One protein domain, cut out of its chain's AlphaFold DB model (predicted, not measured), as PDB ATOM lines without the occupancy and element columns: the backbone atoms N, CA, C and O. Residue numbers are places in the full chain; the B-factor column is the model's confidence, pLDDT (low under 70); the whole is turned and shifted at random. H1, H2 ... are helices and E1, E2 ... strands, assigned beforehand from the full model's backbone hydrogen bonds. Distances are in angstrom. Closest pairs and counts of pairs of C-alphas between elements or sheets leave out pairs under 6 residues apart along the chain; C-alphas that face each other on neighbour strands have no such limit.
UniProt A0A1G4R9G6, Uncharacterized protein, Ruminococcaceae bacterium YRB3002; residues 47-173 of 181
ATOM      1  N   PHE A  47     132.326 158.053 162.027       59.94
ATOM      2  CA  PHE A  47     132.479 158.268 160.589       59.94
ATOM      3  C   PHE A  47     133.904 158.735 160.271       59.94
ATOM      4  O   PHE A  47     134.597 159.269 161.143       59.94
ATOM      5  N   SER A  48     134.383 158.460 159.055       64.38
ATOM      6  CA  SER A  48     135.672 158.978 158.594       64.38
ATOM      7  C   SER A  48     135.464 160.297 157.850       64.38
ATOM      8  O   SER A  48     134.480 160.426 157.130       64.38
ATOM      9  N   ALA A  49     136.405 161.244 157.966       64.31
ATOM     10  CA  ALA A  49     136.371 162.503 157.205       64.31
ATOM     11  C   ALA A  49     136.170 162.256 155.698       64.31
ATOM     12  O   ALA A  49     135.400 162.941 155.038       64.31
ATOM     13  N   ARG A  50     136.751 161.168 155.182       65.00
ATOM     14  CA  ARG A  50     136.574 160.716 153.800       65.00
ATOM     15  C   ARG A  50     135.123 160.380 153.432       65.00
ATOM     16  O   ARG A  50     134.729 160.581 152.288       65.00
ATOM     17  N   ASP A  51     134.343 159.812 154.350       66.06
ATOM     18  CA  ASP A  51     132.927 159.517 154.089       66.06
ATOM     19  C   ASP A  51     132.086 160.806 154.072       66.06
ATOM     20  O   ASP A  51     131.092 160.872 153.352       66.06
ATOM     21  N   GLU A  52     132.496 161.836 154.820       67.19
ATOM     22  CA  GLU A  52     131.857 163.159 154.827       67.19
ATOM     23  C   GLU A  52     132.206 163.976 153.571       67.19
ATOM     24  O   GLU A  52     131.310 164.567 152.966       67.19
ATOM     25  N   GLU A  53     133.467 163.932 153.124       65.12
ATOM     26  CA  GLU A  53     133.938 164.536 151.863       65.12
ATOM     27  C   GLU A  53     133.118 164.049 150.658       65.12
ATOM     28  O   GLU A  53     132.682 164.839 149.825       65.12
ATOM     29  N   LEU A  54     132.837 162.740 150.581       62.28
ATOM     30  CA  LEU A  54     132.088 162.141 149.466       62.28
ATOM     31  C   LEU A  54     130.634 162.627 149.357       62.28
ATOM     32  O   LEU A  54     129.998 162.410 148.326       62.28
ATOM     33  N   MET A  55     130.095 163.242 150.411       76.31
ATOM     34  CA  MET A  55     128.694 163.661 150.483       76.31
ATOM     35  C   MET A  55     128.522 165.179 150.343       76.31
ATOM     36  O   MET A  55     127.393 165.655 150.203       76.31
ATOM     37  N   ARG A  56     129.614 165.954 150.354       88.19
ATOM     38  CA  ARG A  56     129.569 167.412 150.217       88.19
ATOM     39  C   ARG A  56     129.255 167.804 148.767       88.19
ATOM     40  O   ARG A  56     129.777 167.222 147.821       88.19
ATOM     41  N   GLY A  57     128.364 168.780 148.577       91.56
ATOM     42  CA  GLY A  57     128.021 169.280 147.240       91.56
ATOM     43  C   GLY A  57     127.064 168.405 146.438       91.56
ATOM     44  O   GLY A  57     126.950 168.582 145.230       91.56
ATOM     45  N   GLN A  58     126.361 167.477 147.079       95.44
ATOM     46  CA  GLN A  58     125.434 166.581 146.394       95.44
ATOM     47  C   GLN A  58     124.006 167.144 146.364       95.44
ATOM     48  O   GLN A  58     123.582 167.874 147.265       95.44
ATOM     49  N   VAL A  59     123.255 166.771 145.322       96.56
ATOM     50  CA  VAL A  59     121.803 166.983 145.242       96.56
ATOM     51  C   VAL A  59     121.101 165.641 145.437       96.56
ATOM     52  O   VAL A  59     121.298 164.700 144.666       96.56
ATOM     53  N   PHE A  60     120.268 165.544 146.468       95.06
ATOM     54  CA  PHE A  60     119.501 164.348 146.797       95.06
ATOM     55  C   PHE A  60     118.054 164.474 146.344       95.06
ATOM     56  O   PHE A  60     117.406 165.491 146.565       95.06
ATOM     57  N   ASN A  61     117.528 163.384 145.791       94.31
ATOM     58  CA  ASN A  61     116.109 163.231 145.494       94.31
ATOM     59  C   ASN A  61     115.480 162.304 146.536       94.31
ATOM     60  O   ASN A  61     115.757 161.100 146.546       94.31
ATOM     61  N   ILE A  62     114.634 162.852 147.408       92.56
ATOM     62  CA  ILE A  62     113.875 162.083 148.397       92.56
ATOM     63  C   ILE A  62     112.389 162.200 148.055       92.56
ATOM     64  O   ILE A  62     111.740 163.209 148.320       92.56
ATOM     65  N   GLY A  63     111.843 161.147 147.446       89.81
ATOM     66  CA  GLY A  63     110.510 161.216 146.850       89.81
ATOM     67  C   GLY A  63     110.516 162.147 145.638       89.81
ATOM     68  O   GLY A  63     111.296 161.937 144.714       89.81
ATOM     69  N   GLU A  64     109.647 163.156 145.649       92.50
ATOM     70  CA  GLU A  64     109.574 164.205 144.617       92.50
ATOM     71  C   GLU A  64     110.284 165.501 145.047       92.50
ATOM     72  O   GLU A  64     110.171 166.504 144.356       92.50
ATOM     73  N   THR A  65     110.990 165.484 146.185       96.12
ATOM     74  CA  THR A  65     111.654 166.660 146.760       96.12
ATOM     75  C   THR A  65     113.167 166.580 146.578       96.12
ATOM     76  O   THR A  65     113.793 165.562 146.890       96.12
ATOM     77  N   THR A  66     113.744 167.674 146.094       97.56
ATOM     78  CA  THR A  66     115.170 167.874 145.835       97.56
ATOM     79  C   THR A  66     115.832 168.656 146.969       97.56
ATOM     80  O   THR A  66     115.326 169.683 147.420       97.56
ATOM     81  N   PHE A  67     116.988 168.178 147.425       97.81
ATOM     82  CA  PHE A  67     117.784 168.814 148.471       97.81
ATOM     83  C   PHE A  67     119.211 169.003 147.984       97.81
ATOM     84  O   PHE A  67     119.885 168.011 147.712       97.81
ATOM     85  N   PHE A  68     119.700 170.236 147.919       97.88
ATOM     86  CA  PHE A  68     121.141 170.463 147.827       97.88
ATOM     87  C   PHE A  68     121.741 170.467 149.230       97.88
ATOM     88  O   PHE A  68     121.204 171.117 150.127       97.88
ATOM     89  N   THR A  69     122.851 169.756 149.421       95.62
ATOM     90  CA  THR A  69     123.533 169.710 150.715       95.62
ATOM     91  C   THR A  69     124.979 170.156 150.611       95.62
ATOM     92  O   THR A  69     125.715 169.693 149.733       95.62
ATOM     93  N   PHE A  70     125.423 170.980 151.555       93.94
ATOM     94  CA  PHE A  70     126.822 171.386 151.631       93.94
ATOM     95  C   PHE A  70     127.298 171.493 153.082       93.94
ATOM     96  O   PHE A  70     126.806 172.307 153.860       93.94
ATOM     97  N   GLY A  71     128.242 170.632 153.456       88.62
ATOM     98  CA  GLY A  71     128.833 170.612 154.791       88.62
ATOM     99  C   GLY A  71     130.050 171.529 154.935       88.62
ATOM    100  O   GLY A  71     130.481 172.184 153.988       88.62
ATOM    101  N   GLY A  72     130.623 171.491 156.133       86.50
ATOM    102  CA  GLY A  72     131.782 172.278 156.532       86.50
ATOM    103  C   GLY A  72     131.398 173.516 157.339       86.50
ATOM    104  O   GLY A  72     130.345 174.115 157.121       86.50
ATOM    105  N   ALA A  73     132.250 173.861 158.298       84.81
ATOM    106  CA  ALA A  73     132.217 175.115 159.041       84.81
ATOM    107  C   ALA A  73     133.550 175.318 159.759       84.81
ATOM    108  O   ALA A  73     134.344 174.390 159.931       84.81
ATOM    109  N   PHE A  74     133.800 176.552 160.186       83.69
ATOM    110  CA  PHE A  74     135.009 176.850 160.926       83.69
ATOM    111  C   PHE A  74     134.883 176.468 162.397       83.69
ATOM    112  O   PHE A  74     134.066 176.991 163.150       83.69
ATOM    113  N   SER A  75     135.794 175.611 162.829       79.94
ATOM    114  CA  SER A  75     135.955 175.228 164.222       79.94
ATOM    115  C   SER A  75     136.466 176.383 165.094       79.94
ATOM    116  O   SER A  75     137.672 176.606 165.226       79.94
ATOM    117  N   THR A  76     135.536 177.108 165.723       75.38
ATOM    118  CA  THR A  76     135.813 178.325 166.517       75.38
ATOM    119  C   THR A  76     136.715 178.102 167.738       75.38
ATOM    120  O   THR A  76     137.398 179.024 168.181       75.38
ATOM    121  N   ASP A  77     136.761 176.885 168.272       76.06
ATOM    122  CA  ASP A  77     137.558 176.479 169.432       76.06
ATOM    123  C   ASP A  77     138.809 175.661 169.048       76.06
ATOM    124  O   ASP A  77     139.483 175.124 169.934       76.06
ATOM    125  N   ARG A  78     139.170 175.580 167.753       78.00
ATOM    126  CA  ARG A  78     140.283 174.735 167.268       78.00
ATOM    127  C   ARG A  78     141.625 175.021 167.944       78.00
ATOM    128  O   ARG A  78     142.424 174.109 168.114       78.00
ATOM    129  N   GLU A  79     141.868 176.266 168.363       80.75
ATOM    130  CA  GLU A  79     143.098 176.655 169.075       80.75
ATOM    131  C   GLU A  79     143.242 175.945 170.430       80.75
ATOM    132  O   GLU A  79     144.348 175.789 170.945       80.75
ATOM    133  N   SER A  80     142.121 175.500 171.005       83.06
ATOM    134  CA  SER A  80     142.071 174.719 172.241       83.06
ATOM    135  C   SER A  80     142.021 173.202 172.007       83.06
ATOM    136  O   SER A  80     142.057 172.429 172.967       83.06
ATOM    137  N   ARG A  81     141.974 172.770 170.739       84.56
ATOM    138  CA  ARG A  81     141.870 171.376 170.300       84.56
ATOM    139  C   ARG A  81     143.182 170.886 169.673       84.56
ATOM    140  O   ARG A  81     144.074 171.647 169.313       84.56
ATOM    141  N   VAL A  82     143.312 169.569 169.558       83.44
ATOM    142  CA  VAL A  82     144.436 168.884 168.905       83.44
ATOM    143  C   VAL A  82     144.060 168.548 167.460       83.44
ATOM    144  O   VAL A  82     143.101 167.800 167.235       83.44
ATOM    145  N   GLU A  83     144.817 169.095 166.506       86.12
ATOM    146  CA  GLU A  83     144.676 168.843 165.062       86.12
ATOM    147  C   GLU A  83     144.860 167.354 164.739       86.12
ATOM    148  O   GLU A  83     145.737 166.688 165.297       86.12
ATOM    149  N   GLY A  84     144.003 166.817 163.869       80.50
ATOM    150  CA  GLY A  84     144.004 165.409 163.466       80.50
ATOM    151  C   GLY A  84     143.504 164.438 164.544       80.50
ATOM    152  O   GLY A  84     143.575 163.224 164.357       80.50
ATOM    153  N   MET A  85     143.023 164.948 165.683       78.50
ATOM    154  CA  MET A  85     142.443 164.135 166.761       78.50
ATOM    155  C   MET A  85     141.060 164.615 167.185       78.50
ATOM    156  O   MET A  85     140.150 163.812 167.355       78.50
ATOM    157  N   THR A  86     140.934 165.916 167.426       79.25
ATOM    158  CA  THR A  86     139.717 166.537 167.972       79.25
ATOM    159  C   THR A  86     139.169 167.634 167.073       79.25
ATOM    160  O   THR A  86     138.053 168.071 167.308       79.25
ATOM    161  N   TRP A  87     139.933 168.059 166.068       82.00
ATOM    162  CA  TRP A  87     139.472 168.838 164.921       82.00
ATOM    163  C   TRP A  87     140.302 168.437 163.698       82.00
ATOM    164  O   TRP A  87     141.438 167.970 163.859       82.00
ATOM    165  N   PHE A  88     139.750 168.612 162.505       83.19
ATOM    166  CA  PHE A  88     140.375 168.204 161.246       83.19
ATOM    167  C   PHE A  88     140.419 169.375 160.254       83.19
ATOM    168  O   PHE A  88     139.416 170.073 160.111       83.19
ATOM    169  N   PRO A  89     141.542 169.620 159.555       82.38
ATOM    170  CA  PRO A  89     141.593 170.609 158.476       82.38
ATOM    171  C   PRO A  89     140.503 170.425 157.407       82.38
ATOM    172  O   PRO A  89     140.019 171.413 156.861       82.38
ATOM    173  N   GLU A  90     140.089 169.179 157.169       85.44
ATOM    174  CA  GLU A  90     139.056 168.747 156.215       85.44
ATOM    175  C   GLU A  90     137.622 169.188 156.600       85.44
ATOM    176  O   GLU A  90     136.681 169.105 155.802       85.44
ATOM    177  N   GLU A  91     137.435 169.730 157.811       83.12
ATOM    178  CA  GLU A  91     136.198 170.422 158.198       83.12
ATOM    179  C   GLU A  91     135.926 171.647 157.305       83.12
ATOM    180  O   GLU A  91     134.769 172.015 157.103       83.12
ATOM    181  N   ILE A  92     136.974 172.254 156.733       88.12
ATOM    182  CA  ILE A  92     136.857 173.309 155.724       88.12
ATOM    183  C   ILE A  92     136.918 172.689 154.322       88.12
ATOM    184  O   ILE A  92     137.837 171.913 154.051       88.12
ATOM    185  N   PRO A  93     135.997 173.048 153.410       90.44
ATOM    186  CA  PRO A  93     136.003 172.480 152.072       90.44
ATOM    187  C   PRO A  93     137.182 172.881 151.207       90.44
ATOM    188  O   PRO A  93     137.647 174.025 151.239       90.44
ATOM    189  N   CYS A  94     137.639 171.922 150.404       90.38
ATOM    190  CA  CYS A  94     138.631 172.151 149.370       90.38
ATOM    191  C   CYS A  94     137.990 172.659 148.068       90.38
ATOM    192  O   CYS A  94     136.770 172.652 147.884       90.38
ATOM    193  N   ALA A  95     138.838 173.100 147.136       92.38
ATOM    194  CA  ALA A  95     138.405 173.633 145.847       92.38
ATOM    195  C   ALA A  95     137.579 172.619 145.042       92.38
ATOM    196  O   ALA A  95     136.570 172.986 144.444       92.38
ATOM    197  N   GLU A  96     137.974 171.347 145.067       92.62
ATOM    198  CA  GLU A  96     137.284 170.272 144.361       92.62
ATOM    199  C   GLU A  96     135.854 170.065 144.886       92.62
ATOM    200  O   GLU A  96     134.941 169.841 144.097       92.62
ATOM    201  N   GLU A  97     135.627 170.206 146.195       93.12
ATOM    202  CA  GLU A  97     134.288 170.100 146.791       93.12
ATOM    203  C   GLU A  97     133.394 171.292 146.417       93.12
ATOM    204  O   GLU A  97     132.198 171.115 146.163       93.12
ATOM    205  N   TYR A  98     133.952 172.507 146.328       95.44
ATOM    206  CA  TYR A  98     133.218 173.670 145.812       95.44
ATOM    207  C   TYR A  98     132.845 173.500 144.332       95.44
ATOM    208  O   TYR A  98     131.734 173.850 143.924       95.44
ATOM    209  N   GLU A  99     133.760 172.971 143.519       96.31
ATOM    210  CA  GLU A  99     133.517 172.703 142.098       96.31
ATOM    211  C   GLU A  99     132.460 171.613 141.893       96.31
ATOM    212  O   GLU A  99     131.566 171.792 141.064       96.31
ATOM    213  N   GLU A 100     132.512 170.535 142.676       95.81
ATOM    214  CA  GLU A 100     131.521 169.454 142.680       95.81
ATOM    215  C   GLU A 100     130.121 169.987 143.021       95.81
ATOM    216  O   GLU A 100     129.165 169.758 142.276       95.81
ATOM    217  N   GLY A 101     130.000 170.774 144.097       96.94
ATOM    218  CA  GLY A 101     128.728 171.386 144.485       96.94
ATOM    219  C   GLY A 101     128.153 172.300 143.406       96.94
ATOM    220  O   GLY A 101     126.971 172.207 143.063       96.94
ATOM    221  N   TRP A 102     129.002 173.136 142.808       98.25
ATOM    222  CA  TRP A 102     128.603 173.996 141.698       98.25
ATOM    223  C   TRP A 102     128.180 173.195 140.461       98.25
ATOM    224  O   TRP A 102     127.190 173.536 139.809       98.25
ATOM    225  N   HIS A 103     128.911 172.128 140.132       98.12
ATOM    226  CA  HIS A 103     128.587 171.250 139.015       98.12
ATOM    227  C   HIS A 103     127.228 170.575 139.218       98.12
ATOM    228  O   HIS A 103     126.374 170.660 138.335       98.12
ATOM    229  N   ASN A 104     126.980 170.000 140.394       98.12
ATOM    230  CA  ASN A 104     125.719 169.328 140.689       98.12
ATOM    231  C   ASN A 104     124.529 170.292 140.662       98.12
ATOM    232  O   ASN A 104     123.498 169.959 140.078       98.12
ATOM    233  N   LEU A 105     124.671 171.511 141.190       98.44
ATOM    234  CA  LEU A 105     123.649 172.551 141.031       98.44
ATOM    235  C   LEU A 105     123.409 172.892 139.555       98.44
ATOM    236  O   LEU A 105     122.259 173.013 139.134       98.44
ATOM    237  N   SER A 106     124.469 172.987 138.749       98.38
ATOM    238  CA  SER A 106     124.347 173.286 137.318       98.38
ATOM    239  C   SER A 106     123.614 172.192 136.530       98.38
ATOM    240  O   SER A 106     122.788 172.517 135.677       98.38
ATOM    241  N   GLU A 107     123.831 170.913 136.857       98.19
ATOM    242  CA  GLU A 107     123.106 169.780 136.258       98.19
ATOM    243  C   GLU A 107     121.611 169.795 136.620       98.19
ATOM    244  O   GLU A 107     120.779 169.294 135.863       98.19
ATOM    245  N   HIS A 108     121.255 170.434 137.740       98.06
ATOM    246  CA  HIS A 108     119.874 170.665 138.172       98.06
ATOM    247  C   HIS A 108     119.343 172.045 137.750       98.06
ATOM    248  O   HIS A 108     118.297 172.487 138.216       98.06
ATOM    249  N   GLY A 109     120.050 172.744 136.855       98.31
ATOM    250  CA  GLY A 109     119.627 174.046 136.339       98.31
ATOM    251  C   GLY A 109     119.577 175.147 137.397       98.31
ATOM    252  O   GLY A 109     118.851 176.118 137.203       98.31
ATOM    253  N   PHE A 110     120.332 174.996 138.489       98.56
ATOM    254  CA  PHE A 110     120.312 175.876 139.656       98.56
ATOM    255  C   PHE A 110     118.911 176.056 140.264       98.56
ATOM    256  O   PHE A 110     118.537 177.149 140.682       98.56
ATOM    257  N   ALA A 111     118.135 174.977 140.332       98.44
ATOM    258  CA  ALA A 111     116.855 174.955 141.026       98.44
ATOM    259  C   ALA A 111     116.731 173.677 141.860       98.44
ATOM    260  O   ALA A 111     116.864 172.569 141.338       98.44
ATOM    261  N   VAL A 112     116.475 173.838 143.157       98.44
ATOM    262  CA  VAL A 112     116.208 172.750 144.112       98.44
ATOM    263  C   VAL A 112     115.109 173.188 145.077       98.44
ATOM    264  O   VAL A 112     114.900 174.378 145.271       98.44
ATOM    265  N   ASP A 113     114.394 172.263 145.711       98.25
ATOM    266  CA  ASP A 113     113.309 172.632 146.626       98.25
ATOM    267  C   ASP A 113     113.864 173.253 147.910       98.25
ATOM    268  O   ASP A 113     113.385 174.304 148.344       98.25
ATOM    269  N   TYR A 114     114.900 172.632 148.482       98.31
ATOM    270  CA  TYR A 114     115.517 173.065 149.731       98.31
ATOM    271  C   TYR A 114     117.042 172.981 149.683       98.31
ATOM    272  O   TYR A 114     117.619 172.096 149.044       98.31
ATOM    273  N   ILE A 115     117.695 173.879 150.415       98.38
ATOM    274  CA  ILE A 115     119.143 173.852 150.629       98.38
ATOM    275  C   ILE A 115     119.418 173.573 152.107       98.38
ATOM    276  O   ILE A 115     118.829 174.206 152.979       98.38
ATOM    277  N   ILE A 116     120.301 172.614 152.385       97.62
ATOM    278  CA  ILE A 116     120.695 172.214 153.738       97.62
ATOM    279  C   ILE A 116     122.206 172.365 153.876       97.62
ATOM    280  O   ILE A 116     122.974 171.676 153.202       97.62
ATOM    281  N   THR A 117     122.660 173.230 154.771       96.19
ATOM    282  CA  THR A 117     124.093 173.409 155.034       96.19
ATOM    283  C   THR A 117     124.378 173.424 156.523       96.19
ATOM    284  O   THR A 117     123.456 173.425 157.328       96.19
ATOM    285  N   HIS A 118     125.650 173.383 156.917       93.69
ATOM    286  CA  HIS A 118     125.986 173.546 158.332       93.69
ATOM    287  C   HIS A 118     126.086 175.028 158.731       93.69
ATOM    288  O   HIS A 118     125.460 175.429 159.702       93.69
ATOM    289  N   THR A 119     126.772 175.862 157.941       93.44
ATOM    290  CA  THR A 119     126.802 177.336 158.094       93.44
ATOM    291  C   THR A 119     125.984 178.032 156.996       93.44
ATOM    292  O   THR A 119     125.560 177.382 156.040       93.44
ATOM    293  N   GLY A 120     125.743 179.337 157.119       94.31
ATOM    294  CA  GLY A 120     124.894 180.118 156.206       94.31
ATOM    295  C   GLY A 120     125.654 180.938 155.148       94.31
ATOM    296  O   GLY A 120     126.877 181.095 155.228       94.31
ATOM    297  N   PRO A 121     124.943 181.500 154.148       95.88
ATOM    298  CA  PRO A 121     125.518 182.437 153.184       95.88
ATOM    299  C   PRO A 121     125.931 183.756 153.851       95.88
ATOM    300  O   PRO A 121     125.329 184.184 154.836       95.88
ATOM    301  N   LEU A 122     126.967 184.400 153.301       93.81
ATOM    302  CA  LEU A 122     127.630 185.559 153.908       93.81
ATOM    303  C   LEU A 122     126.660 186.665 154.349       93.81
ATOM    304  O   LEU A 122     126.725 187.097 155.496       93.81
ATOM    305  N   GLU A 123     125.757 187.109 153.474       94.25
ATOM    306  CA  GLU A 123     124.852 188.225 153.772       94.25
ATOM    307  C   GLU A 123     123.803 187.859 154.828       94.25
ATOM    308  O   GLU A 123     123.500 188.677 155.700       94.25
ATOM    309  N   ALA A 124     123.292 186.622 154.802       94.75
ATOM    310  CA  ALA A 124     122.355 186.145 155.817       94.75
ATOM    311  C   ALA A 124     123.028 186.098 157.194       94.75
ATOM    312  O   ALA A 124     122.476 186.618 158.160       94.75
ATOM    313  N   VAL A 125     124.250 185.559 157.274       92.62
ATOM    314  CA  VAL A 125     125.025 185.475 158.523       92.62
ATOM    315  C   VAL A 125     125.406 186.860 159.059       92.62
ATOM    316  O   VAL A 125     125.301 187.130 160.259       92.62
ATOM    317  N   ASP A 126     125.808 187.774 158.176       91.56
ATOM    318  CA  ASP A 126     126.170 189.142 158.552       91.56
ATOM    319  C   ASP A 126     124.959 189.945 159.069       91.56
ATOM    320  O   ASP A 126     125.132 190.870 159.873       91.56
ATOM    321  N   SER A 127     123.734 189.590 158.655       92.75
ATOM    322  CA  SER A 127     122.500 190.311 159.005       92.75
ATOM    323  C   SER A 127     122.188 190.329 160.509       92.75
ATOM    324  O   SER A 127     121.636 191.315 161.007       92.75
ATOM    325  N   TYR A 128     122.604 189.298 161.250       89.75
ATOM    326  CA  TYR A 128     122.457 189.208 162.708       89.75
ATOM    327  C   TYR A 128     123.770 189.454 163.475       89.75
ATOM    328  O   TYR A 128     123.857 189.225 164.680       89.75
ATOM    329  N   GLY A 129     124.783 190.025 162.813       82.19
ATOM    330  CA  GLY A 129     125.964 190.590 163.471       82.19
ATOM    331  C   GLY A 129     127.067 189.589 163.821       82.19
ATOM    332  O   GLY A 129     127.897 189.871 164.696       82.19
ATOM    333  N   TYR A 130     127.118 188.437 163.148       77.31
ATOM    334  CA  TYR A 130     128.177 187.451 163.350       77.31
ATOM    335  C   TYR A 130     129.456 187.803 162.569       77.31
ATOM    336  O   TYR A 130     129.754 187.279 161.501       77.31
ATOM    337  N   TYR A 131     130.272 188.689 163.143       64.19
ATOM    338  CA  TYR A 131     131.525 189.162 162.531       64.19
ATOM    339  C   TYR A 131     132.769 188.325 162.887       64.19
ATOM    340  O   TYR A 131     133.899 188.797 162.713       64.19
ATOM    341  N   LYS A 132     132.612 187.125 163.467       55.72
ATOM    342  CA  LYS A 132     133.767 186.349 163.942       55.72
ATOM    343  C   LYS A 132     134.516 185.681 162.781       55.72
ATOM    344  O   LYS A 132     133.930 185.000 161.949       55.72
ATOM    345  N   ASP A 133     135.823 185.930 162.804       55.56
ATOM    346  CA  ASP A 133     136.933 185.333 162.055       55.56
ATOM    347  C   ASP A 133     136.854 185.338 160.504       55.56
ATOM    348  O   ASP A 133     136.389 184.382 159.885       55.56
ATOM    349  N   PRO A 134     137.360 186.397 159.838       55.25
ATOM    350  CA  PRO A 134     137.297 186.553 158.383       55.25
ATOM    351  C   PRO A 134     138.280 185.663 157.603       55.25
ATOM    352  O   PRO A 134     138.353 185.777 156.385       55.25
ATOM    353  N   GLY A 135     139.097 184.838 158.262       65.44
ATOM    354  CA  GLY A 135     140.155 184.096 157.575       65.44
ATOM    355  C   GLY A 135     139.661 182.828 156.886       65.44
ATOM    356  O   GLY A 135     139.706 182.714 155.667       65.44
ATOM    357  N   ALA A 136     139.245 181.853 157.691       64.75
ATOM    358  CA  ALA A 136     139.077 180.476 157.229       64.75
ATOM    359  C   ALA A 136     137.628 180.102 156.879       64.75
ATOM    360  O   ALA A 136     137.426 179.204 156.074       64.75
ATOM    361  N   GLU A 137     136.625 180.794 157.428       83.19
ATOM    362  CA  GLU A 137     135.220 180.558 157.060       83.19
ATOM    363  C   GLU A 137     134.728 181.490 155.946       83.19
ATOM    364  O   GLU A 137     133.704 181.225 155.321       83.19
ATOM    365  N   LEU A 138     135.430 182.601 155.695       87.62
ATOM    366  CA  LEU A 138     134.975 183.610 154.739       87.62
ATOM    367  C   LEU A 138     134.854 183.040 153.323       87.62
ATOM    368  O   LEU A 138     133.889 183.352 152.635       87.62
ATOM    369  N   GLU A 139     135.798 182.195 152.904       91.88
ATOM    370  CA  GLU A 139     135.749 181.541 151.592       91.88
ATOM    371  C   GLU A 139     134.510 180.646 151.458       91.88
ATOM    372  O   GLU A 139     133.772 180.761 150.479       91.88
ATOM    373  N   LEU A 140     134.217 179.837 152.481       92.88
ATOM    374  CA  LEU A 140     133.009 179.013 152.534       92.88
ATOM    375  C   LEU A 140     131.742 179.879 152.489       92.88
ATOM    376  O   LEU A 140     130.868 179.650 151.657       92.88
ATOM    377  N   ARG A 141     131.652 180.918 153.325       92.56
ATOM    378  CA  ARG A 141     130.499 181.835 153.343       92.56
ATOM    379  C   ARG A 141     130.307 182.561 152.009       92.56
ATOM    380  O   ARG A 141     129.173 182.760 151.581       92.56
ATOM    381  N   GLN A 142     131.392 182.922 151.321       94.62
ATOM    382  CA  GLN A 142     131.353 183.512 149.978       94.62
ATOM    383  C   GLN A 142     130.899 182.510 148.915       94.62
ATOM    384  O   GLN A 142     130.128 182.871 148.025       94.62
ATOM    385  N   TYR A 143     131.340 181.255 149.003       96.62
ATOM    386  CA  TYR A 143     130.837 180.192 148.141       96.62
ATOM    387  C   TYR A 143     129.328 179.990 148.339       96.62
ATOM    388  O   TYR A 143     128.582 179.987 147.360       96.62
ATOM    389  N   LEU A 144     128.859 179.908 149.587       97.31
ATOM    390  CA  LEU A 144     127.431 179.775 149.885       97.31
ATOM    391  C   LEU A 144     126.635 181.011 149.447       97.31
ATOM    392  O   LEU A 144     125.536 180.860 148.922       97.31
ATOM    393  N   GLN A 145     127.200 182.216 149.564       97.81
ATOM    394  CA  GLN A 145     126.582 183.420 149.002       97.81
ATOM    395  C   GLN A 145     126.426 183.306 147.482       97.81
ATOM    396  O   GLN A 145     125.356 183.561 146.945       97.81
ATOM    397  N   ARG A 146     127.459 182.840 146.775       98.31
ATOM    398  CA  ARG A 146     127.369 182.610 145.330       98.31
ATOM    399  C   ARG A 146     126.292 181.573 144.987       98.31
ATOM    400  O   ARG A 146     125.619 181.730 143.970       98.31
ATOM    401  N   VAL A 147     126.123 180.525 145.794       98.50
ATOM    402  CA  VAL A 147     125.020 179.562 145.630       98.50
ATOM    403  C   VAL A 147     123.673 180.263 145.810       98.50
ATOM    404  O   VAL A 147     122.818 180.120 144.938       98.50
ATOM    405  N   ALA A 148     123.514 181.065 146.866       98.19
ATOM    406  CA  ALA A 148     122.304 181.841 147.139       98.19
ATOM    407  C   ALA A 148     121.941 182.797 145.989       98.19
ATOM    408  O   ALA A 148     120.785 182.862 145.589       98.19
ATOM    409  N   ASP A 149     122.932 183.467 145.401       98.38
ATOM    410  CA  ASP A 149     122.724 184.420 144.306       98.38
ATOM    411  C   ASP A 149     122.298 183.757 142.985       98.38
ATOM    412  O   ASP A 149     121.801 184.433 142.082       98.38
ATOM    413  N   ASN A 150     122.563 182.456 142.820       98.56
ATOM    414  CA  ASN A 150     122.402 181.758 141.541       98.56
ATOM    415  C   ASN A 150     121.383 180.618 141.577       98.56
ATOM    416  O   ASN A 150     121.023 180.147 140.504       98.56
ATOM    417  N   THR A 151     120.940 180.176 142.757       98.50
ATOM    418  CA  THR A 151     120.079 178.995 142.921       98.50
ATOM    419  C   THR A 151     118.709 179.368 143.460       98.50
ATOM    420  O   THR A 151     118.597 179.958 144.532       98.50
ATOM    421  N   GLU A 152     117.657 178.969 142.752       98.25
ATOM    422  CA  GLU A 152     116.290 179.077 143.256       98.25
ATOM    423  C   GLU A 152     116.019 177.964 144.277       98.25
ATOM    424  O   GLU A 152     116.288 176.790 144.014       98.25
ATOM    425  N   SER A 153     115.482 178.337 145.442       97.75
ATOM    426  CA  SER A 153     115.007 177.397 146.460       97.75
ATOM    427  C   SER A 153     113.852 177.979 147.271       97.75
ATOM    428  O   SER A 153     113.679 179.197 147.324       97.75
ATOM    429  N   THR A 154     113.036 177.113 147.876       97.38
ATOM    430  CA  THR A 154     111.905 177.539 148.720       97.38
ATOM    431  C   THR A 154     112.382 177.995 150.094       97.38
ATOM    432  O   THR A 154     111.841 178.949 150.645       97.38
ATOM    433  N   ALA A 155     113.369 177.297 150.654       97.81
ATOM    434  CA  ALA A 155     113.971 177.621 151.938       97.81
ATOM    435  C   ALA A 155     115.377 177.021 152.052       97.81
ATOM    436  O   ALA A 155     115.682 175.975 151.467       97.81
ATOM    437  N   TRP A 156     116.204 177.667 152.865       98.38
ATOM    438  CA  TRP A 156     117.557 177.252 153.194       98.38
ATOM    439  C   TRP A 156     117.679 177.078 154.707       98.38
ATOM    440  O   TRP A 156     117.501 178.037 155.453       98.38
ATOM    441  N   PHE A 157     118.021 175.873 155.159       98.38
ATOM    442  CA  PHE A 157     118.212 175.551 156.574       98.38
ATOM    443  C   PHE A 157     119.691 175.334 156.899       98.38
ATOM    444  O   PHE A 157     120.399 174.643 156.162       98.38
ATOM    445  N   TYR A 158     120.153 175.932 157.994       97.06
ATOM    446  CA  TYR A 158     121.522 175.802 158.487       97.06
ATOM    447  C   TYR A 158     121.589 175.961 160.008       97.06
ATOM    448  O   TYR A 158     120.575 176.217 160.649       97.06
ATOM    449  N   GLY A 159     122.768 175.747 160.583       94.00
ATOM    450  CA  GLY A 159     123.006 175.689 162.021       94.00
ATOM    451  C   GLY A 159     124.229 176.503 162.437       94.00
ATOM    452  O   GLY A 159     124.366 177.657 162.033       94.00
ATOM    453  N   HIS A 160     125.137 175.897 163.206       92.19
ATOM    454  CA  HIS A 160     126.468 176.392 163.594       92.19
ATOM    455  C   HIS A 160     126.491 177.520 164.644       92.19
ATOM    456  O   HIS A 160     127.402 177.596 165.474       92.19
ATOM    457  N   PHE A 161     125.502 178.415 164.639       91.19
ATOM    458  CA  PHE A 161     125.520 179.625 165.473       91.19
ATOM    459  C   PHE A 161     124.894 179.448 166.861       91.19
ATOM    460  O   PHE A 161     125.034 180.339 167.698       91.19
ATOM    461  N   ASN A 162     124.261 178.300 167.123       91.69
ATOM    462  CA  ASN A 162     123.570 177.980 168.377       91.69
ATOM    463  C   ASN A 162     122.477 178.981 168.781       91.69
ATOM    464  O   ASN A 162     122.214 179.191 169.965       91.69
ATOM    465  N   GLU A 163     121.849 179.604 167.789       93.62
ATOM    466  CA  GLU A 163     120.742 180.541 167.946       93.62
ATOM    467  C   GLU A 163     119.801 180.416 166.738       93.62
ATOM    468  O   GLU A 163     120.248 180.103 165.632       93.62
ATOM    469  N   ASP A 164     118.507 180.661 166.948       96.75
ATOM    470  CA  ASP A 164     117.513 180.651 165.874       96.75
ATOM    471  C   ASP A 164     117.428 182.024 165.188       96.75
ATOM    472  O   ASP A 164     117.236 183.051 165.847       96.75
ATOM    473  N   TYR A 165     117.516 182.036 163.857       96.81
ATOM    474  CA  TYR A 165     117.339 183.232 163.034       96.81
ATOM    475  C   TYR A 165     116.491 182.931 161.798       96.81
ATOM    476  O   TYR A 165     116.750 181.971 161.080       96.81
ATOM    477  N   ASP A 166     115.532 183.811 161.519       96.81
ATOM    478  CA  ASP A 166     114.799 183.877 160.253       96.81
ATOM    479  C   ASP A 166     115.245 185.142 159.511       96.81
ATOM    480  O   ASP A 166     115.026 186.265 159.984       96.81
ATOM    481  N   VAL A 167     115.892 184.953 158.363       96.06
ATOM    482  CA  VAL A 167     116.284 186.032 157.459       96.06
ATOM    483  C   VAL A 167     115.392 185.980 156.222       96.06
ATOM    484  O   VAL A 167     115.481 185.078 155.381       96.06
ATOM    485  N   ASP A 168     114.521 186.986 156.130       93.56
ATOM    486  CA  ASP A 168     113.613 187.246 155.011       93.56
ATOM    487  C   ASP A 168     112.695 186.066 154.627       93.56
ATOM    488  O   ASP A 168     112.275 185.942 153.473       93.56
ATOM    489  N   GLY A 169     112.361 185.185 155.576       94.12
ATOM    490  CA  GLY A 169     111.497 184.024 155.351       94.12
ATOM    491  C   GLY A 169     112.093 182.985 154.400       94.12
ATOM    492  O   GLY A 169     111.350 182.160 153.868       94.12
ATOM    493  N   THR A 170     113.403 183.060 154.147       96.19
ATOM    494  CA  THR A 170     114.113 182.223 153.169       96.19
ATOM    495  C   THR A 170     115.273 181.474 153.810       96.19
ATOM    496  O   THR A 170     115.466 180.296 153.515       96.19
ATOM    497  N   TYR A 171     116.032 182.128 154.693       98.00
ATOM    498  CA  TYR A 171     117.197 181.543 155.355       98.00
ATOM    499  C   TYR A 171     116.898 181.343 156.839       98.00
ATOM    500  O   TYR A 171     116.640 182.302 157.563       98.00
ATOM    501  N   PHE A 172     116.950 180.092 157.279       98.06
ATOM    502  CA  PHE A 172     116.605 179.670 158.628       98.06
ATOM    503  C   PHE A 172     117.842 179.074 159.305       98.06
ATOM    504  O   PHE A 172     118.228 177.937 159.021       98.06
ATOM    505  N   CYS A 173     118.459 179.848 160.196       97.25
ATOM    506  CA  CYS A 173     119.409 179.318 161.166       97.25
ATOM    507  C   CYS A 173     118.606 178.652 162.277       97.25
ATOM    508  O   CYS A 173     117.771 179.314 162.890       97.25
TER     509      CYS A 173
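What this domain is: This is residues 47 to 173 of the 181 residues of an uncharacterized protein of Ruminococcaceae bacterium YRB3002 (UniProt A0A1G4R9G6). One twisted wall of six strands has three helices over one face: H2 and H4 run side by side the same way, H2 by the E1 and E2 end of the sheet, and short H3 crosses the E6 and E5 end. The long link from E2 to H2 swings away from this body, and its residues 80 to 85 stick out, while short H1 sits off the sheet near the start of H2. The 127 printed residues hold four named helices and six named strands, in the order H1 E1 E2 H2 E3 H3 H4 E4 E5 E6. The mixed sheet runs E1 E2 E3 E4 E6 E5, and with H2 and H3 on one face it makes two layers, a sheet and helices over it. The class is mixed, helices and strands, with under half of the residues in named elements; the whole is compact, with a radius of gyration of the C-alphas of 14.5 A and spans of 43 by 33 by 23 A.

Where its parts are: The sheet holds E1, residues 58 to 62, 12.6 A long from first to last C-alpha; E2, residues 65 to 70, the longest strand at 16.6 A; E3, residues 114 to 117, 10.1 A; E4, residues 155 to 158, 10.2 A; E6, residues 171 to 173; and E5, residues 165 to 167. E2 begins at C-alpha 65 (111.654, 166.660, 146.760), and E6 ends at C-alpha 173 (119.409, 179.318, 161.166). The helices are H2, residues 95 to 107, 18.5 A; H4, residues 138 to 150, 18.3 A; H3, residues 122 to 127; and H1, residues 49 to 53, which begins at C-alpha 49 (136.371, 162.503, 157.205).

How they stand to each other: E2 and E3 are parallel, with N 68 and O 114 3.0 A apart, within hydrogen-bond range. E3 and E4 are parallel, with N 157 and O 115 at 2.9 A. E4 and E6 are parallel, with N 172 and O 156 at 2.8 A. At the edges, E1 and E2 form an antiparallel hairpin at 152 degrees, with N 60 and O 67 at 2.8 A, and E5 and E6 form another at 169 degrees, with N 165 and O 173 at 2.9 A. Two strand-helix-strand units, each two parallel neighbour strands joined through helices, are E2, H2, E3 and E3, H3 H4, E4; both crossovers are right-handed. H2 is on the sheet, and its closest C-alphas to E1 are those of Gly 101 and Gln 58, 6.1 A apart. H3 is on the sheet at a height of 9.4 A, only just over E6 and E5, with 3 of its 6 C-alphas falling on each; it runs across the strands, at 71 degrees to E5 on the local plane. H4 only grazes the sheet with residues 140 to 148. H3 and H4 touch, about perpendicular at 86 degrees, with the C-alphas of Leu 122 and Arg 141 closest at 4.7 A. H2 and H4 are close but not clearly touching, at a shallow tilt of 9 degrees, the same way; the C-alphas of Tyr 98 and Tyr 143 are closest at 7.3 A. H1 is not on the sheet and is close to H2 but not clearly touching, with the C-alphas of Glu 53 and Glu 97 closest at 7.5 A. H2 and H3 are apart. In H1, H2, H3 and H4 every O i to N i+4 pair is within hydrogen-bond range.

The domain as a whole: The two C-alphas farthest apart, those of Glu 64 and Ser 80, are 43.9 A from each other. The printed part runs from 47 to 173 with no cut. The link from E2 to H2, 24 residues, is long, and its residues 80 to 85 stand free. The mean pLDDT of the printed part is 89.1; residues 47 to 54 and 131 to 136 are under 70.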